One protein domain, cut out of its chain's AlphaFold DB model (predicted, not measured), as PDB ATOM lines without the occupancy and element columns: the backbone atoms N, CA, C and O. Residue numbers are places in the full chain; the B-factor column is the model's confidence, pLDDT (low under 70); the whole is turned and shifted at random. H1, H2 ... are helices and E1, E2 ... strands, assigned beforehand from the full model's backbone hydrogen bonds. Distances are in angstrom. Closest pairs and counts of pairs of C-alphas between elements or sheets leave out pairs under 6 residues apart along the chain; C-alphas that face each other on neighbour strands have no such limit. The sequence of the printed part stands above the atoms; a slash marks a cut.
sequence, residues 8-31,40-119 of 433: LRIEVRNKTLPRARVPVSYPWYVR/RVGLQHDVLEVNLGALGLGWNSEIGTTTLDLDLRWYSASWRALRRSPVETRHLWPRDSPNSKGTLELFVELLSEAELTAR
ATOM      1  N   LEU A   8     -89.309  30.298  28.202       81.25
ATOM      2  CA  LEU A   8     -90.066  29.990  29.410       81.25
ATOM      3  C   LEU A   8     -90.663  31.278  29.982       81.25
ATOM      4  O   LEU A   8     -89.939  32.150  30.466       81.25
ATOM      5  N   ARG A   9     -91.992  31.401  29.946       85.19
ATOM      6  CA  ARG A   9     -92.709  32.481  30.634       85.19
ATOM      7  C   ARG A   9     -93.013  32.057  32.065       85.19
ATOM      8  O   ARG A   9     -93.745  31.097  32.281       85.19
ATOM      9  N   ILE A  10     -92.487  32.804  33.027       86.94
ATOM     10  CA  ILE A  10     -92.760  32.608  34.450       86.94
ATOM     11  C   ILE A  10     -93.751  33.677  34.895       86.94
ATOM     12  O   ILE A  10     -93.517  34.873  34.708       86.94
ATOM     13  N   GLU A  11     -94.857  33.236  35.485       88.44
ATOM     14  CA  GLU A  11     -95.879  34.094  36.074       88.44
ATOM     15  C   GLU A  11     -95.884  33.911  37.590       88.44
ATOM     16  O   GLU A  11     -96.067  32.801  38.092       88.44
ATOM     17  N   VAL A  12     -95.686  35.008  38.322       87.12
ATOM     18  CA  VAL A  12     -95.693  35.001  39.786       87.12
ATOM     19  C   VAL A  12     -96.994  35.628  40.264       87.12
ATOM     20  O   VAL A  12     -97.313  36.776  39.945       87.12
ATOM     21  N   ARG A  13     -97.763  34.861  41.039       84.12
ATOM     22  CA  ARG A  13     -99.057  35.281  41.588       84.12
ATOM     23  C   ARG A  13     -98.998  35.347  43.100       84.12
ATOM     24  O   ARG A  13     -98.427  34.465  43.741       84.12
ATOM     25  N   ASN A  14     -99.630  36.367  43.665       76.25
ATOM     26  CA  ASN A  14     -99.813  36.458  45.100       76.25
ATOM     27  C   ASN A  14    -101.011  35.595  45.507       76.25
ATOM     28  O   ASN A  14    -102.142  35.869  45.101       76.25
ATOM     29  N   LYS A  15    -100.769  34.569  46.323       66.88
ATOM     30  CA  LYS A  15    -101.834  33.844  47.017       66.88
ATOM     31  C   LYS A  15    -102.103  34.540  48.346       66.88
ATOM     32  O   LYS A  15    -101.675  34.071  49.397       66.88
ATOM     33  N   THR A  16    -102.820  35.661  48.321       59.44
ATOM     34  CA  THR A  16    -103.389  36.201  49.560       59.44
ATOM     35  C   THR A  16    -104.557  35.316  49.970       59.44
ATOM     36  O   THR A  16    -105.560  35.245  49.264       59.44
ATOM     37  N   LEU A  17    -104.407  34.616  51.094       60.22
ATOM     38  CA  LEU A  17    -105.447  33.780  51.687       60.22
ATOM     39  C   LEU A  17    -106.472  34.705  52.368       60.22
ATOM     40  O   LEU A  17    -106.124  35.316  53.383       60.22
ATOM     41  N   PRO A  18    -107.710  34.863  51.861       59.00
ATOM     42  CA  PRO A  18    -108.715  35.593  52.616       59.00
ATOM     43  C   PRO A  18    -109.061  34.781  53.870       59.00
ATOM     44  O   PRO A  18    -109.479  33.625  53.785       59.00
ATOM     45  N   ARG A  19    -108.875  35.380  55.050       63.59
ATOM     46  CA  ARG A  19    -109.458  34.853  56.287       63.59
ATOM     47  C   ARG A  19    -110.932  35.232  56.280       63.59
ATOM     48  O   ARG A  19    -111.247  36.420  56.304       63.59
ATOM     49  N   ALA A  20    -111.822  34.249  56.218       73.44
ATOM     50  CA  ALA A  20    -113.246  34.497  56.396       73.44
ATOM     51  C   ALA A  20    -113.648  34.147  57.824       73.44
ATOM     52  O   ALA A  20    -113.305  33.086  58.344       73.44
ATOM     53  N   ARG A  21    -114.387  35.059  58.448       82.38
ATOM     54  CA  ARG A  21    -115.049  34.821  59.727       82.38
ATOM     55  C   ARG A  21    -116.405  34.210  59.426       82.38
ATOM     56  O   ARG A  21    -117.295  34.912  58.950       82.38
ATOM     57  N   VAL A  22    -116.532  32.907  59.641       83.25
ATOM     58  CA  VAL A  22    -117.795  32.194  59.458       83.25
ATOM     59  C   VAL A  22    -118.484  32.141  60.822       83.25
ATOM     60  O   VAL A  22    -117.936  31.524  61.739       83.25
ATOM     61  N   PRO A  23    -119.639  32.802  61.005       85.81
ATOM     62  CA  PRO A  23    -120.430  32.609  62.210       85.81
ATOM     63  C   PRO A  23    -120.986  31.182  62.196       85.81
ATOM     64  O   PRO A  23    -121.618  30.767  61.223       85.81
ATOM     65  N   VAL A  24    -120.732  30.424  63.260       86.12
ATOM     66  CA  VAL A  24    -121.250  29.066  63.433       86.12
ATOM     67  C   VAL A  24    -122.109  29.046  64.688       86.12
ATOM     68  O   VAL A  24    -121.660  29.432  65.766       86.12
ATOM     69  N   SER A  25    -123.344  28.575  64.541       87.50
ATOM     70  CA  SER A  25    -124.245  28.326  65.664       87.50
ATOM     71  C   SER A  25    -124.406  26.824  65.837       87.50
ATOM     72  O   SER A  25    -124.801  26.138  64.894       87.50
ATOM     73  N   TYR A  26    -124.113  26.305  67.026       85.31
ATOM     74  CA  TYR A  26    -124.290  24.886  67.331       85.31
ATOM     75  C   TYR A  26    -125.003  24.694  68.678       85.31
ATOM     76  O   TYR A  26    -124.883  25.534  69.575       85.31
ATOM     77  N   PRO A  27    -125.802  23.621  68.827       83.44
ATOM     78  CA  PRO A  27    -126.500  23.351  70.075       83.44
ATOM     79  C   PRO A  27    -125.492  22.951  71.157       83.44
ATOM     80  O   PRO A  27    -124.734  21.997  70.988       83.44
ATOM     81  N   TRP A  28    -125.489  23.673  72.275       84.88
ATOM     82  CA  TRP A  28    -124.631  23.396  73.425       84.88
ATOM     83  C   TRP A  28    -125.357  23.681  74.745       84.88
ATOM     84  O   TRP A  28    -126.444  24.263  74.771       84.88
ATOM     85  N   TYR A  29    -124.779  23.249  75.866       79.62
ATOM     86  CA  TYR A  29    -125.329  23.553  77.187       79.62
ATOM     87  C   TYR A  29    -124.949  24.975  77.589       79.62
ATOM     88  O   TYR A  29    -123.804  25.231  77.966       79.62
ATOM     89  N   VAL A  30    -125.917  25.886  77.546       71.56
ATOM     90  CA  VAL A  30    -125.729  27.279  77.963       71.56
ATOM     91  C   VAL A  30    -126.202  27.420  79.410       71.56
ATOM     92  O   VAL A  30    -127.227  26.855  79.804       71.56
ATOM     93  N   ARG A  31    -125.418  28.119  80.239       68.00
ATOM     94  CA  ARG A  31    -125.830  28.468  81.604       68.00
ATOM     95  C   ARG A  31    -126.723  29.698  81.539       68.00
ATOM     96  O   ARG A  31    -126.300  30.736  81.050       68.00
ATOM     97  N   ARG A  40    -129.597  24.416  80.284       71.94
ATOM     98  CA  ARG A  40    -130.557  24.247  79.180       71.94
ATOM     99  C   ARG A  40    -129.806  24.065  77.863       71.94
ATOM    100  O   ARG A  40    -128.694  24.565  77.698       71.94
ATOM    101  N   VAL A  41    -130.403  23.315  76.940       75.69
ATOM    102  CA  VAL A  41    -129.893  23.197  75.569       75.69
ATOM    103  C   VAL A  41    -130.229  24.500  74.849       75.69
ATOM    104  O   VAL A  41    -131.403  24.836  74.704       75.69
ATOM    105  N   GLY A  42    -129.203  25.249  74.451       80.31
ATOM    106  CA  GLY A  42    -129.319  26.517  73.735       80.31
ATOM    107  C   GLY A  42    -128.378  26.561  72.533       80.31
ATOM    108  O   GLY A  42    -127.527  25.691  72.369       80.31
ATOM    109  N   LEU A  43    -128.532  27.565  71.670       81.69
ATOM    110  CA  LEU A  43    -127.620  27.787  70.546       81.69
ATOM    111  C   LEU A  43    -126.449  28.663  71.000       81.69
ATOM    112  O   LEU A  43    -126.629  29.849  71.280       81.69
ATOM    113  N   GLN A  44    -125.256  28.077  71.058       81.00
ATOM    114  CA  GLN A  44    -124.019  28.825  71.250       81.00
ATOM    115  C   GLN A  44    -123.572  29.386  69.899       81.00
ATOM    116  O   GLN A  44    -123.598  28.677  68.893       81.00
ATOM    117  N   HIS A  45    -123.210  30.667  69.883       83.75
ATOM    118  CA  HIS A  45    -122.745  31.372  68.695       83.75
ATOM    119  C   HIS A  45    -121.247  31.615  68.840       83.75
ATOM    120  O   HIS A  45    -120.842  32.348  69.738       83.75
ATOM    121  N   ASP A  46    -120.450  31.030  67.952       85.88
ATOM    122  CA  ASP A  46    -119.010  31.261  67.884       85.88
ATOM    123  C   ASP A  46    -118.610  31.735  66.486       85.88
ATOM    124  O   ASP A  46    -119.269  31.458  65.481       85.88
ATOM    125  N   VAL A  47    -117.516  32.491  66.413       84.81
ATOM    126  CA  VAL A  47    -116.964  32.975  65.146       84.81
ATOM    127  C   VAL A  47    -115.728  32.152  64.819       84.81
ATOM    128  O   VAL A  47    -114.681  32.320  65.440       84.81
ATOM    129  N   LEU A  48    -115.843  31.267  63.828       82.88
ATOM    130  CA  LEU A  48    -114.730  30.448  63.369       82.88
ATOM    131  C   LEU A  48    -113.953  31.194  62.280       82.88
ATOM    132  O   LEU A  48    -114.507  31.573  61.244       82.88
ATOM    133  N   GLU A  49    -112.653  31.384  62.489       79.06
ATOM    134  CA  GLU A  49    -111.765  31.879  61.438       79.06
ATOM    135  C   GLU A  49    -111.406  30.722  60.496       79.06
ATOM    136  O   GLU A  49    -110.574  29.873  60.811       79.06
ATOM    137  N   VAL A  50    -112.051  30.672  59.328       75.69
ATOM    138  CA  VAL A  50    -111.794  29.643  58.316       75.69
ATOM    139  C   VAL A  50    -110.778  30.166  57.306       75.69
ATOM    140  O   VAL A  50    -110.937  31.236  56.709       75.69
ATOM    141  N   ASN A  51    -109.723  29.381  57.090       66.75
ATOM    142  CA  ASN A  51    -108.727  29.653  56.063       66.75
ATOM    143  C   ASN A  51    -109.238  29.160  54.698       66.75
ATOM    144  O   ASN A  51    -109.018  28.011  54.315       66.75
ATOM    145  N   LEU A  52    -109.938  30.031  53.965       63.22
ATOM    146  CA  LEU A  52    -110.570  29.694  52.679       63.22
ATOM    147  C   LEU A  52    -109.576  29.269  51.591       63.22
ATOM    148  O   LEU A  52    -109.950  28.582  50.640       63.22
ATOM    149  N   GLY A  53    -108.296  29.612  51.729       57.50
ATOM    150  CA  GLY A  53    -107.297  29.187  50.759       57.50
ATOM    151  C   GLY A  53    -106.865  27.724  50.891       57.50
ATOM    152  O   GLY A  53    -106.395  27.164  49.904       57.50
ATOM    153  N   ALA A  54    -107.099  27.067  52.036       58.97
ATOM    154  CA  ALA A  54    -106.983  25.605  52.135       58.97
ATOM    155  C   ALA A  54    -108.081  24.884  51.326       58.97
ATOM    156  O   ALA A  54    -107.905  23.738  50.925       58.97
ATOM    157  N   LEU A  55    -109.185  25.583  51.038       60.56
ATOM    158  CA  LEU A  55    -110.310  25.114  50.224       60.56
ATOM    159  C   LEU A  55    -110.192  25.541  48.746       60.56
ATOM    160  O   LEU A  55    -111.137  25.377  47.981       60.56
ATOM    161  N   GLY A  56    -109.051  26.107  48.329       56.16
ATOM    162  CA  GLY A  56    -108.801  26.511  46.939       56.16
ATOM    163  C   GLY A  56    -109.496  27.807  46.495       56.16
ATOM    164  O   GLY A  56    -109.396  28.180  45.328       56.16
ATOM    165  N   LEU A  57    -110.160  28.518  47.411       57.09
ATOM    166  CA  LEU A  57    -110.878  29.766  47.145       57.09
ATOM    167  C   LEU A  57    -110.005  30.961  47.563       57.09
ATOM    168  O   LEU A  57    -110.009  31.386  48.718       57.09
ATOM    169  N   GLY A  58    -109.216  31.491  46.627       54.66
ATOM    170  CA  GLY A  58    -108.334  32.641  46.851       54.66
ATOM    171  C   GLY A  58    -108.311  33.601  45.664       54.66
ATOM    172  O   GLY A  58    -108.477  33.195  44.514       54.66
ATOM    173  N   TRP A  59    -108.094  34.886  45.947       57.44
ATOM    174  CA  TRP A  59    -107.929  35.921  44.929       57.44
ATOM    175  C   TRP A  59    -106.506  35.817  44.374       57.44
ATOM    176  O   TRP A  59    -105.539  36.043  45.099       57.44
ATOM    177  N   ASN A  60    -106.368  35.444  43.102       63.91
ATOM    178  CA  ASN A  60    -105.076  35.397  42.417       63.91
ATOM    179  C   ASN A  60    -104.795  36.766  41.787       63.91
ATOM    180  O   ASN A  60    -105.254  37.032  40.677       63.91
ATOM    181  N   SER A  61    -104.039  37.626  42.474       72.94
ATOM    182  CA  SER A  61    -103.498  38.841  41.848       72.94
ATOM    183  C   SER A  61    -102.122  38.552  41.237       72.94
ATOM    184  O   SER A  61    -101.245  37.974  41.884       72.94
ATOM    185  N   GLU A  62    -101.938  38.904  39.962       80.19
ATOM    186  CA  GLU A  62    -100.655  38.779  39.261       80.19
ATOM    187  C   GLU A  62     -99.673  39.826  39.820       80.19
ATOM    188  O   GLU A  62     -99.950  41.025  39.791       80.19
ATOM    189  N   ILE A  63     -98.529  39.378  40.353       84.31
ATOM    190  CA  ILE A  63     -97.446  40.274  40.797       84.31
ATOM    191  C   ILE A  63     -96.691  40.776  39.565       84.31
ATOM    192  O   ILE A  63     -96.441  41.974  39.425       84.31
ATOM    193  N   GLY A  64     -96.359  39.851  38.660       88.75
ATOM    194  CA  GLY A  64     -95.760  40.142  37.368       88.75
ATOM    195  C   GLY A  64     -95.271  38.893  36.643       88.75
ATOM    196  O   GLY A  64     -95.290  37.779  37.177       88.75
ATOM    197  N   THR A  65     -94.811  39.101  35.414       91.50
ATOM    198  CA  THR A  65     -94.269  38.062  34.540       91.50
ATOM    199  C   THR A  65     -92.845  38.383  34.112       91.50
ATOM    200  O   THR A  65     -92.440  39.542  34.025       91.50
ATOM    201  N   THR A  66     -92.076  37.333  33.839       92.19
ATOM    202  CA  THR A  66     -90.769  37.415  33.184       92.19
ATOM    203  C   THR A  66     -90.669  36.317  32.131       92.19
ATOM    204  O   THR A  66     -91.331  35.283  32.233       92.19
ATOM    205  N   THR A  67     -89.860  36.539  31.099       88.75
ATOM    206  CA  THR A  67     -89.597  35.551  30.046       88.75
ATOM    207  C   THR A  67     -88.113  35.207  30.022       88.75
ATOM    208  O   THR A  67     -87.255  36.076  30.185       88.75
ATOM    209  N   LEU A  68     -87.809  33.920  29.887       87.69
ATOM    210  CA  LEU A  68     -86.454  33.388  29.829       87.69
ATOM    211  C   LEU A  68     -86.252  32.715  28.484       87.69
ATOM    212  O   LEU A  68     -86.947  31.756  28.181       87.69
ATOM    213  N   ASP A  69     -85.284  33.183  27.709       83.06
ATOM    214  CA  ASP A  69     -84.857  32.501  26.490       83.06
ATOM    215  C   ASP A  69     -84.025  31.261  26.866       83.06
ATOM    216  O   ASP A  69     -82.984  31.373  27.525       83.06
ATOM    217  N   LEU A  70     -84.530  30.083  26.504       84.12
ATOM    218  CA  LEU A  70     -83.899  28.782  26.708       84.12
ATOM    219  C   LEU A  70     -83.002  28.386  25.527       84.12
ATOM    220  O   LEU A  70     -82.060  27.617  25.718       84.12
ATOM    221  N   ASP A  71     -83.241  28.929  24.332       78.81
ATOM    222  CA  ASP A  71     -82.513  28.564  23.112       78.81
ATOM    223  C   ASP A  71     -81.067  29.009  23.184       78.81
ATOM    224  O   ASP A  71     -80.140  28.218  22.984       78.81
ATOM    225  N   LEU A  72     -80.870  30.282  23.526       75.94
ATOM    226  CA  LEU A  72     -79.535  30.843  23.675       75.94
ATOM    227  C   LEU A  72     -78.727  30.080  24.726       75.94
ATOM    228  O   LEU A  72     -77.523  29.902  24.563       75.94
ATOM    229  N   ARG A  73     -79.385  29.575  25.775       83.25
ATOM    230  CA  ARG A  73     -78.735  28.809  26.847       83.25
ATOM    231  C   ARG A  73     -78.346  27.413  26.390       83.25
ATOM    232  O   ARG A  73     -77.222  26.990  26.637       83.25
ATOM    233  N   TRP A  74     -79.247  26.715  25.701       80.88
ATOM    234  CA  TRP A  74     -78.986  25.359  25.221       80.88
ATOM    235  C   TRP A  74     -77.851  25.329  24.191       80.88
ATOM    236  O   TRP A  74     -76.941  24.498  24.261       80.88
ATOM    237  N   TYR A  75     -77.854  26.276  23.250       76.62
ATOM    238  CA  TYR A  75     -76.855  26.322  22.183       76.62
ATOM    239  C   TYR A  75     -75.552  27.029  22.577       76.62
ATOM    240  O   TYR A  75     -74.542  26.847  21.896       76.62
ATOM    241  N   SER A  76     -75.522  27.763  23.691       79.44
ATOM    242  CA  SER A  76     -74.297  28.377  24.206       79.44
ATOM    243  C   SER A  76     -73.342  27.329  24.788       79.44
ATOM    244  O   SER A  76     -73.601  26.711  25.822       79.44
ATOM    245  N   ALA A  77     -72.188  27.154  24.137       77.50
ATOM    246  CA  ALA A  77     -71.125  26.278  24.630       77.50
ATOM    247  C   ALA A  77     -70.582  26.741  25.991       77.50
ATOM    248  O   ALA A  77     -70.297  25.913  26.853       77.50
ATOM    249  N   SER A  78     -70.497  28.058  26.215       82.12
ATOM    250  CA  SER A  78     -70.057  28.616  27.494       82.12
ATOM    251  C   SER A  78     -71.043  28.319  28.620       82.12
ATOM    252  O   SER A  78     -70.607  28.066  29.735       82.12
ATOM    253  N   TRP A  79     -72.352  28.300  28.337       81.56
ATOM    254  CA  TRP A  79     -73.369  27.933  29.325       81.56
ATOM    255  C   TRP A  79     -73.292  26.446  29.682       81.56
ATOM    256  O   TRP A  79     -73.265  26.095  30.857       81.56
ATOM    257  N   ARG A  80     -73.166  25.568  28.676       79.88
ATOM    258  CA  ARG A  80     -73.002  24.117  28.884       79.88
ATOM    259  C   ARG A  80     -71.697  23.738  29.589       79.88
ATOM    260  O   ARG A  80     -71.634  22.690  30.221       79.88
ATOM    261  N   ALA A  81     -70.668  24.578  29.499       83.06
ATOM    262  CA  ALA A  81     -69.400  24.367  30.195       83.06
ATOM    263  C   ALA A  81     -69.451  24.723  31.695       83.06
ATOM    264  O   ALA A  81     -68.506  24.418  32.427       83.06
ATOM    265  N   LEU A  82     -70.522  25.371  32.176       83.19
ATOM    266  CA  LEU A  82     -70.650  25.731  33.586       83.19
ATOM    267  C   LEU A  82     -70.847  24.474  34.439       83.19
ATOM    268  O   LEU A  82     -71.797  23.720  34.266       83.19
ATOM    269  N   ARG A  83     -69.968  24.276  35.430       83.31
ATOM    270  CA  ARG A  83     -70.099  23.174  36.402       83.31
ATOM    271  C   ARG A  83     -71.315  23.315  37.320       83.31
ATOM    272  O   ARG A  83     -71.747  22.328  37.906       83.31
ATOM    273  N   ARG A  84     -71.802  24.543  37.516       82.62
ATOM    274  CA  ARG A  84     -72.972  24.872  38.337       82.62
ATOM    275  C   ARG A  84     -73.785  25.939  37.628       82.62
ATOM    276  O   ARG A  84     -73.216  26.937  37.185       82.62
ATOM    277  N   SER A  85     -75.092  25.728  37.563       85.56
ATOM    278  CA  SER A  85     -76.020  26.702  37.002       85.56
ATOM    279  C   SER A  85     -76.028  27.961  37.878       85.56
ATOM    280  O   SER A  85     -76.148  27.846  39.102       85.56
ATOM    281  N   PRO A  86     -75.849  29.161  37.301       87.88
ATOM    282  CA  PRO A  86     -75.826  30.392  38.077       87.88
ATOM    283  C   PRO A  86     -77.226  30.710  38.616       87.88
ATOM    284  O   PRO A  86     -78.236  30.410  37.976       87.88
ATOM    285  N   VAL A  87     -77.277  31.345  39.788       91.31
ATOM    286  CA  VAL A  87     -78.511  31.953  40.298       91.31
ATOM    287  C   VAL A  87     -78.712  33.277  39.569       91.31
ATOM    288  O   VAL A  87     -77.837  34.140  39.562       91.31
ATOM    289  N   GLU A  88     -79.856  33.415  38.918       89.75
ATOM    290  CA  GLU A  88     -80.276  34.586  38.167       89.75
ATOM    291  C   GLU A  88     -81.348  35.355  38.927       89.75
ATOM    292  O   GLU A  88     -82.341  34.784  39.379       89.75
ATOM    293  N   THR A  89     -81.198  36.675  38.965       92.62
ATOM    294  CA  THR A  89     -82.227  37.589  39.457       92.62
ATOM    295  C   THR A  89     -82.941  38.223  38.266       92.62
ATOM    296  O   THR A  89     -82.313  38.806  37.381       92.62
ATOM    297  N   ARG A  90     -84.267  38.099  38.212       91.31
ATOM    298  CA  ARG A  90     -85.110  38.597  37.117       91.31
ATOM    299  C   ARG A  90     -86.171  39.546  37.647       91.31
ATOM    300  O   ARG A  90     -86.863  39.227  38.606       91.31
ATOM    301  N   HIS A  91     -86.335  40.699  37.010       93.31
ATOM    302  CA  HIS A  91     -87.405  41.631  37.359       93.31
ATOM    303  C   HIS A  91     -88.766  41.103  36.898       93.31
ATOM    304  O   HIS A  91     -88.893  40.561  35.799       93.31
ATOM    305  N   LEU A  92     -89.780  41.272  37.745       92.56
ATOM    306  CA  LEU A  92     -91.160  40.895  37.455       92.56
ATOM    307  C   LEU A  92     -91.939  42.109  36.957       92.56
ATOM    308  O   LEU A  92     -92.052  43.115  37.665       92.56
ATOM    309  N   TRP A  93     -92.510  41.980  35.763       91.19
ATOM    310  CA  TRP A  93     -93.253  43.048  35.104       91.19
ATOM    311  C   TRP A  93     -94.756  42.741  35.124       91.19
ATOM    312  O   TRP A  93     -95.180  41.741  34.535       91.19
ATOM    313  N   PRO A  94     -95.579  43.535  35.827       87.94
ATOM    314  CA  PRO A  94     -97.033  43.420  35.745       87.94
ATOM    315  C   PRO A  94     -97.533  43.834  34.354       87.94
ATOM    316  O   PRO A  94     -96.925  44.674  33.696       87.94
ATOM    317  N   ARG A  95     -98.671  43.289  33.914       83.69
ATOM    318  CA  ARG A  95     -99.252  43.631  32.599       83.69
ATOM    319  C   ARG A  95     -99.661  45.100  32.482       83.69
ATOM    320  O   ARG A  95     -99.521  45.684  31.415       83.69
ATOM    321  N   ASP A  96    -100.135  45.678  33.583       85.06
ATOM    322  CA  ASP A  96    -100.779  46.998  33.590       85.06
ATOM    323  C   ASP A  96     -99.823  48.149  33.928       85.06
ATOM    324  O   ASP A  96    -100.240  49.303  33.993       85.06
ATOM    325  N   SER A  97     -98.551  47.859  34.214       82.25
ATOM    326  CA  SER A  97     -97.586  48.892  34.584       82.25
ATOM    327  C   SER A  97     -96.213  48.611  33.984       82.25
ATOM    328  O   SER A  97     -95.717  47.492  34.092       82.25
ATOM    329  N   PRO A  98     -95.556  49.633  33.411       84.75
ATOM    330  CA  PRO A  98     -94.195  49.510  32.909       84.75
ATOM    331  C   PRO A  98     -93.157  49.431  34.035       84.75
ATOM    332  O   PRO A  98     -91.983  49.276  33.736       84.75
ATOM    333  N   ASN A  99     -93.549  49.555  35.308       89.00
ATOM    334  CA  ASN A  99     -92.635  49.502  36.447       89.00
ATOM    335  C   ASN A  99     -92.581  48.092  37.044       89.00
ATOM    336  O   ASN A  99     -93.620  47.484  37.320       89.00
ATOM    337  N   SER A 100     -91.372  47.593  37.315       90.00
ATOM    338  CA  SER A 100     -91.180  46.290  37.955       90.00
ATOM    339  C   SER A 100     -91.733  46.295  39.383       90.00
ATOM    340  O   SER A 100     -91.421  47.201  40.156       90.00
ATOM    341  N   LYS A 101     -92.504  45.268  39.757       87.19
ATOM    342  CA  LYS A 101     -93.105  45.134  41.103       87.19
ATOM    343  C   LYS A 101     -92.338  44.201  42.045       87.19
ATOM    344  O   LYS A 101     -92.762  43.989  43.176       87.19
ATOM    345  N   GLY A 102     -91.220  43.643  41.592       88.38
ATOM    346  CA  GLY A 102     -90.380  42.763  42.396       88.38
ATOM    347  C   GLY A 102     -89.296  42.078  41.576       88.38
ATOM    348  O   GLY A 102     -89.150  42.320  40.374       88.38
ATOM    349  N   THR A 103     -88.551  41.204  42.244       92.56
ATOM    350  CA  THR A 103     -87.481  40.391  41.665       92.56
ATOM    351  C   THR A 103     -87.696  38.922  42.000       92.56
ATOM    352  O   THR A 103     -88.123  38.579  43.099       92.56
ATOM    353  N   LEU A 104     -87.402  38.055  41.040       92.50
ATOM    354  CA  LEU A 104     -87.436  36.608  41.156       92.50
ATOM    355  C   LEU A 104     -86.006  36.083  41.078       92.50
ATOM    356  O   LEU A 104     -85.328  36.311  40.078       92.50
ATOM    357  N   GLU A 105     -85.569  35.376  42.112       93.75
ATOM    358  CA  GLU A 105     -84.301  34.649  42.115       93.75
ATOM    359  C   GLU A 105     -84.556  33.188  41.762       93.75
ATOM    360  O   GLU A 105     -85.402  32.526  42.365       93.75
ATOM    361  N   LEU A 106     -83.861  32.695  40.745       89.62
ATOM    362  CA  LEU A 106     -84.027  31.343  40.226       89.62
ATOM    363  C   LEU A 106     -82.715  30.849  39.628       89.62
ATOM    364  O   LEU A 106     -81.917  31.641  39.148       89.62
ATOM    365  N   PHE A 107     -82.504  29.542  39.579       88.44
ATOM    366  CA  PHE A 107     -81.490  28.941  38.716       88.44
ATOM    367  C   PHE A 107     -82.202  28.044  37.703       88.44
ATOM    368  O   PHE A 107     -83.232  27.446  38.016       88.44
ATOM    369  N   VAL A 108     -81.685  27.979  36.477       84.44
ATOM    370  CA  VAL A 108     -82.253  27.136  35.417       84.44
ATOM    371  C   VAL A 108     -81.221  26.106  35.011       84.44
ATOM    372  O   VAL A 108     -80.159  26.465  34.504       84.44
ATOM    373  N   GLU A 109     -81.566  24.836  35.183       81.75
ATOM    374  CA  GLU A 109     -80.793  23.721  34.647       81.75
ATOM    375  C   GLU A 109     -81.541  23.141  33.445       81.75
ATOM    376  O   GLU A 109     -82.729  22.833  33.533       81.75
ATOM    377  N   LEU A 110     -80.850  23.011  32.313       79.00
ATOM    378  CA  LEU A 110     -81.367  22.325  31.132       79.00
ATOM    379  C   LEU A 110     -80.719  20.944  31.086       79.00
ATOM    380  O   LEU A 110     -79.498  20.851  30.991       79.00
ATOM    381  N   LEU A 111     -81.531  19.894  31.179       77.25
ATOM    382  CA  LEU A 111     -81.073  18.510  31.264       77.25
ATOM    383  C   LEU A 111     -81.527  17.731  30.033       77.25
ATOM    384  O   LEU A 111     -82.652  17.896  29.560       77.25
ATOM    385  N   SER A 112     -80.665  16.848  29.542       75.06
ATOM    386  CA  SER A 112     -81.058  15.799  28.598       75.06
ATOM    387  C   SER A 112     -81.795  14.659  29.311       75.06
ATOM    388  O   SER A 112     -81.678  14.474  30.523       75.06
ATOM    389  N   GLU A 113     -82.536  13.846  28.556       75.69
ATOM    390  CA  GLU A 113     -83.277  12.692  29.093       75.69
ATOM    391  C   GLU A 113     -82.361  11.681  29.815       75.69
ATOM    392  O   GLU A 113     -82.708  11.142  30.869       75.69
ATOM    393  N   ALA A 114     -81.140  11.492  29.303       78.75
ATOM    394  CA  ALA A 114     -80.130  10.637  29.923       78.75
ATOM    395  C   ALA A 114     -79.648  11.192  31.278       78.75
ATOM    396  O   ALA A 114     -79.525  10.444  32.248       78.75
ATOM    397  N   GLU A 115     -79.415  12.505  31.372       77.50
ATOM    398  CA  GLU A 115     -78.985  13.171  32.612       77.50
ATOM    399  C   GLU A 115     -80.093  13.218  33.663       77.50
ATOM    400  O   GLU A 115     -79.818  13.091  34.858       77.50
ATOM    401  N   LEU A 116     -81.342  13.377  33.219       74.25
ATOM    402  CA  LEU A 116     -82.514  13.309  34.083       74.25
ATOM    403  C   LEU A 116     -82.625  11.929  34.740       74.25
ATOM    404  O   LEU A 116     -82.816  11.844  35.950       74.25
ATOM    405  N   THR A 117     -82.449  10.862  33.957       74.81
ATOM    406  CA  THR A 117     -82.547   9.472  34.434       74.81
ATOM    407  C   THR A 117     -81.415   9.108  35.401       74.81
ATOM    408  O   THR A 117     -81.612   8.323  36.326       74.81
ATOM    409  N   ALA A 118     -80.226   9.693  35.230       77.00
ATOM    410  CA  ALA A 118     -79.050   9.390  36.045       77.00
ATOM    411  C   ALA A 118     -79.062  10.025  37.452       77.00
ATOM    412  O   ALA A 118     -78.217   9.678  38.279       77.00
ATOM    413  N   ARG A 119     -79.968  10.970  37.741       70.31
ATOM    414  CA  ARG A 119     -79.973  11.729  39.001       70.31
ATOM    415  C   ARG A 119     -81.282  11.525  39.780       70.31
ATOM    416  O   ARG A 119     -82.358  11.696  39.213       70.31
TER     417      ARG A 119
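AT A GLANCE: This is residues 8 to 31 and 40 to 119 of the 433 residues of the protein "Hypothetical protein" of Erythrolobus australicus (UniProt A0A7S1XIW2). A long, thin two-stranded ribbon makes the longest axis: E1 beside E4 forms one stretch of it, and E2 beside E3 carries it on as an arm that ends at a cut. Toward the other end a short hairpin, E5 and E6, meets E4 at Leu 92, the small helices H2 and H3 make a turn beyond E4, and residues 112 to 119, with H4, stick out as a tail. The printed part has 104 residues, with four named helices and six named strands in the order E1 E2 E3 H1 E4 H2 H3 E5 E6 H4, and the class is mixed, helices and strands. Its three sheets, E1 - E4, E2 - E3 and E5 - E6, are each an antiparallel pair. The whole is extended, with a radius of gyration of the C-alphas of 24.4 A, and flat, spanning 81 by 42 by 17 A.

IN THESE COORDINATES: E1, residues 8 to 16, begins with C-alpha 8 at (-90.066, 29.990, 29.410) and is 24.9 A long. E2, residues 19 to 31, is 30.8 A long and bends by 74 degrees at residue 28. E3, residues 40 to 51, begins with C-alpha 40 at (-130.557, 24.247, 79.180) and measures 32.3 A. H1, residues 52 to 55, spans 5.2 A. E4, residues 59 to 69, is 29.7 A long and bends by 52 degrees at residue 63. H2, residues 71 to 75, spans 6.2 A, and H3, residues 77 to 80, spans 5.1 A. E5, residues 87 to 92, is 15.7 A long, and E6, residues 102 to 107, 16.8 A. H4, residues 113 to 117, spans 6.3 A and ends with C-alpha 117 at (-82.547, 9.472, 34.434).

HOW THE PARTS SIT: E1 and E4 are antiparallel at 160 degrees, with N 10 and O 66 2.8 A apart, within hydrogen-bond range. E1 runs on into E2 across a break of 2 residues, at 33 degrees. E2 and E3 are antiparallel at 162 degrees, with N 22 and O 48 2.9 A apart. The closest C-alphas of H1 and E2 are those of Leu 52 and Arg 19, 6.4 A. The hairpin of E5 and E6 is antiparallel at 150 degrees, with N 90 and O 104 2.8 A apart. The closest C-alphas of E4 and E5 are those of Gly 64 and Leu 92, 4.7 A. H2 and H3 only just touch, with 3 pairs of C-alphas within 8 A, and only at the corner by their link; their closest C-alphas are those of Arg 73 and Trp 79, 6.0 A. H4 touches no helix and is apart from E5. In H2 and H4 every O i to N i+4 pair is within hydrogen-bond range; H1 and H3 are too short for such a pair, and each has 1 O i to N i+3 pair within range.

THE WHOLE: The two C-alphas farthest apart are those of Arg 40 and Ala 77, 80.7 A. Residues 32 to 39, the link from E2 to E3, are not printed; C-alphas 31 and 40 are 6.8 A apart across this cut. Of the links that are printed whole, none is long. The mean pLDDT of the printed part is 79.9; residues 15 to 19, 31 and 51 to 60 are under 70.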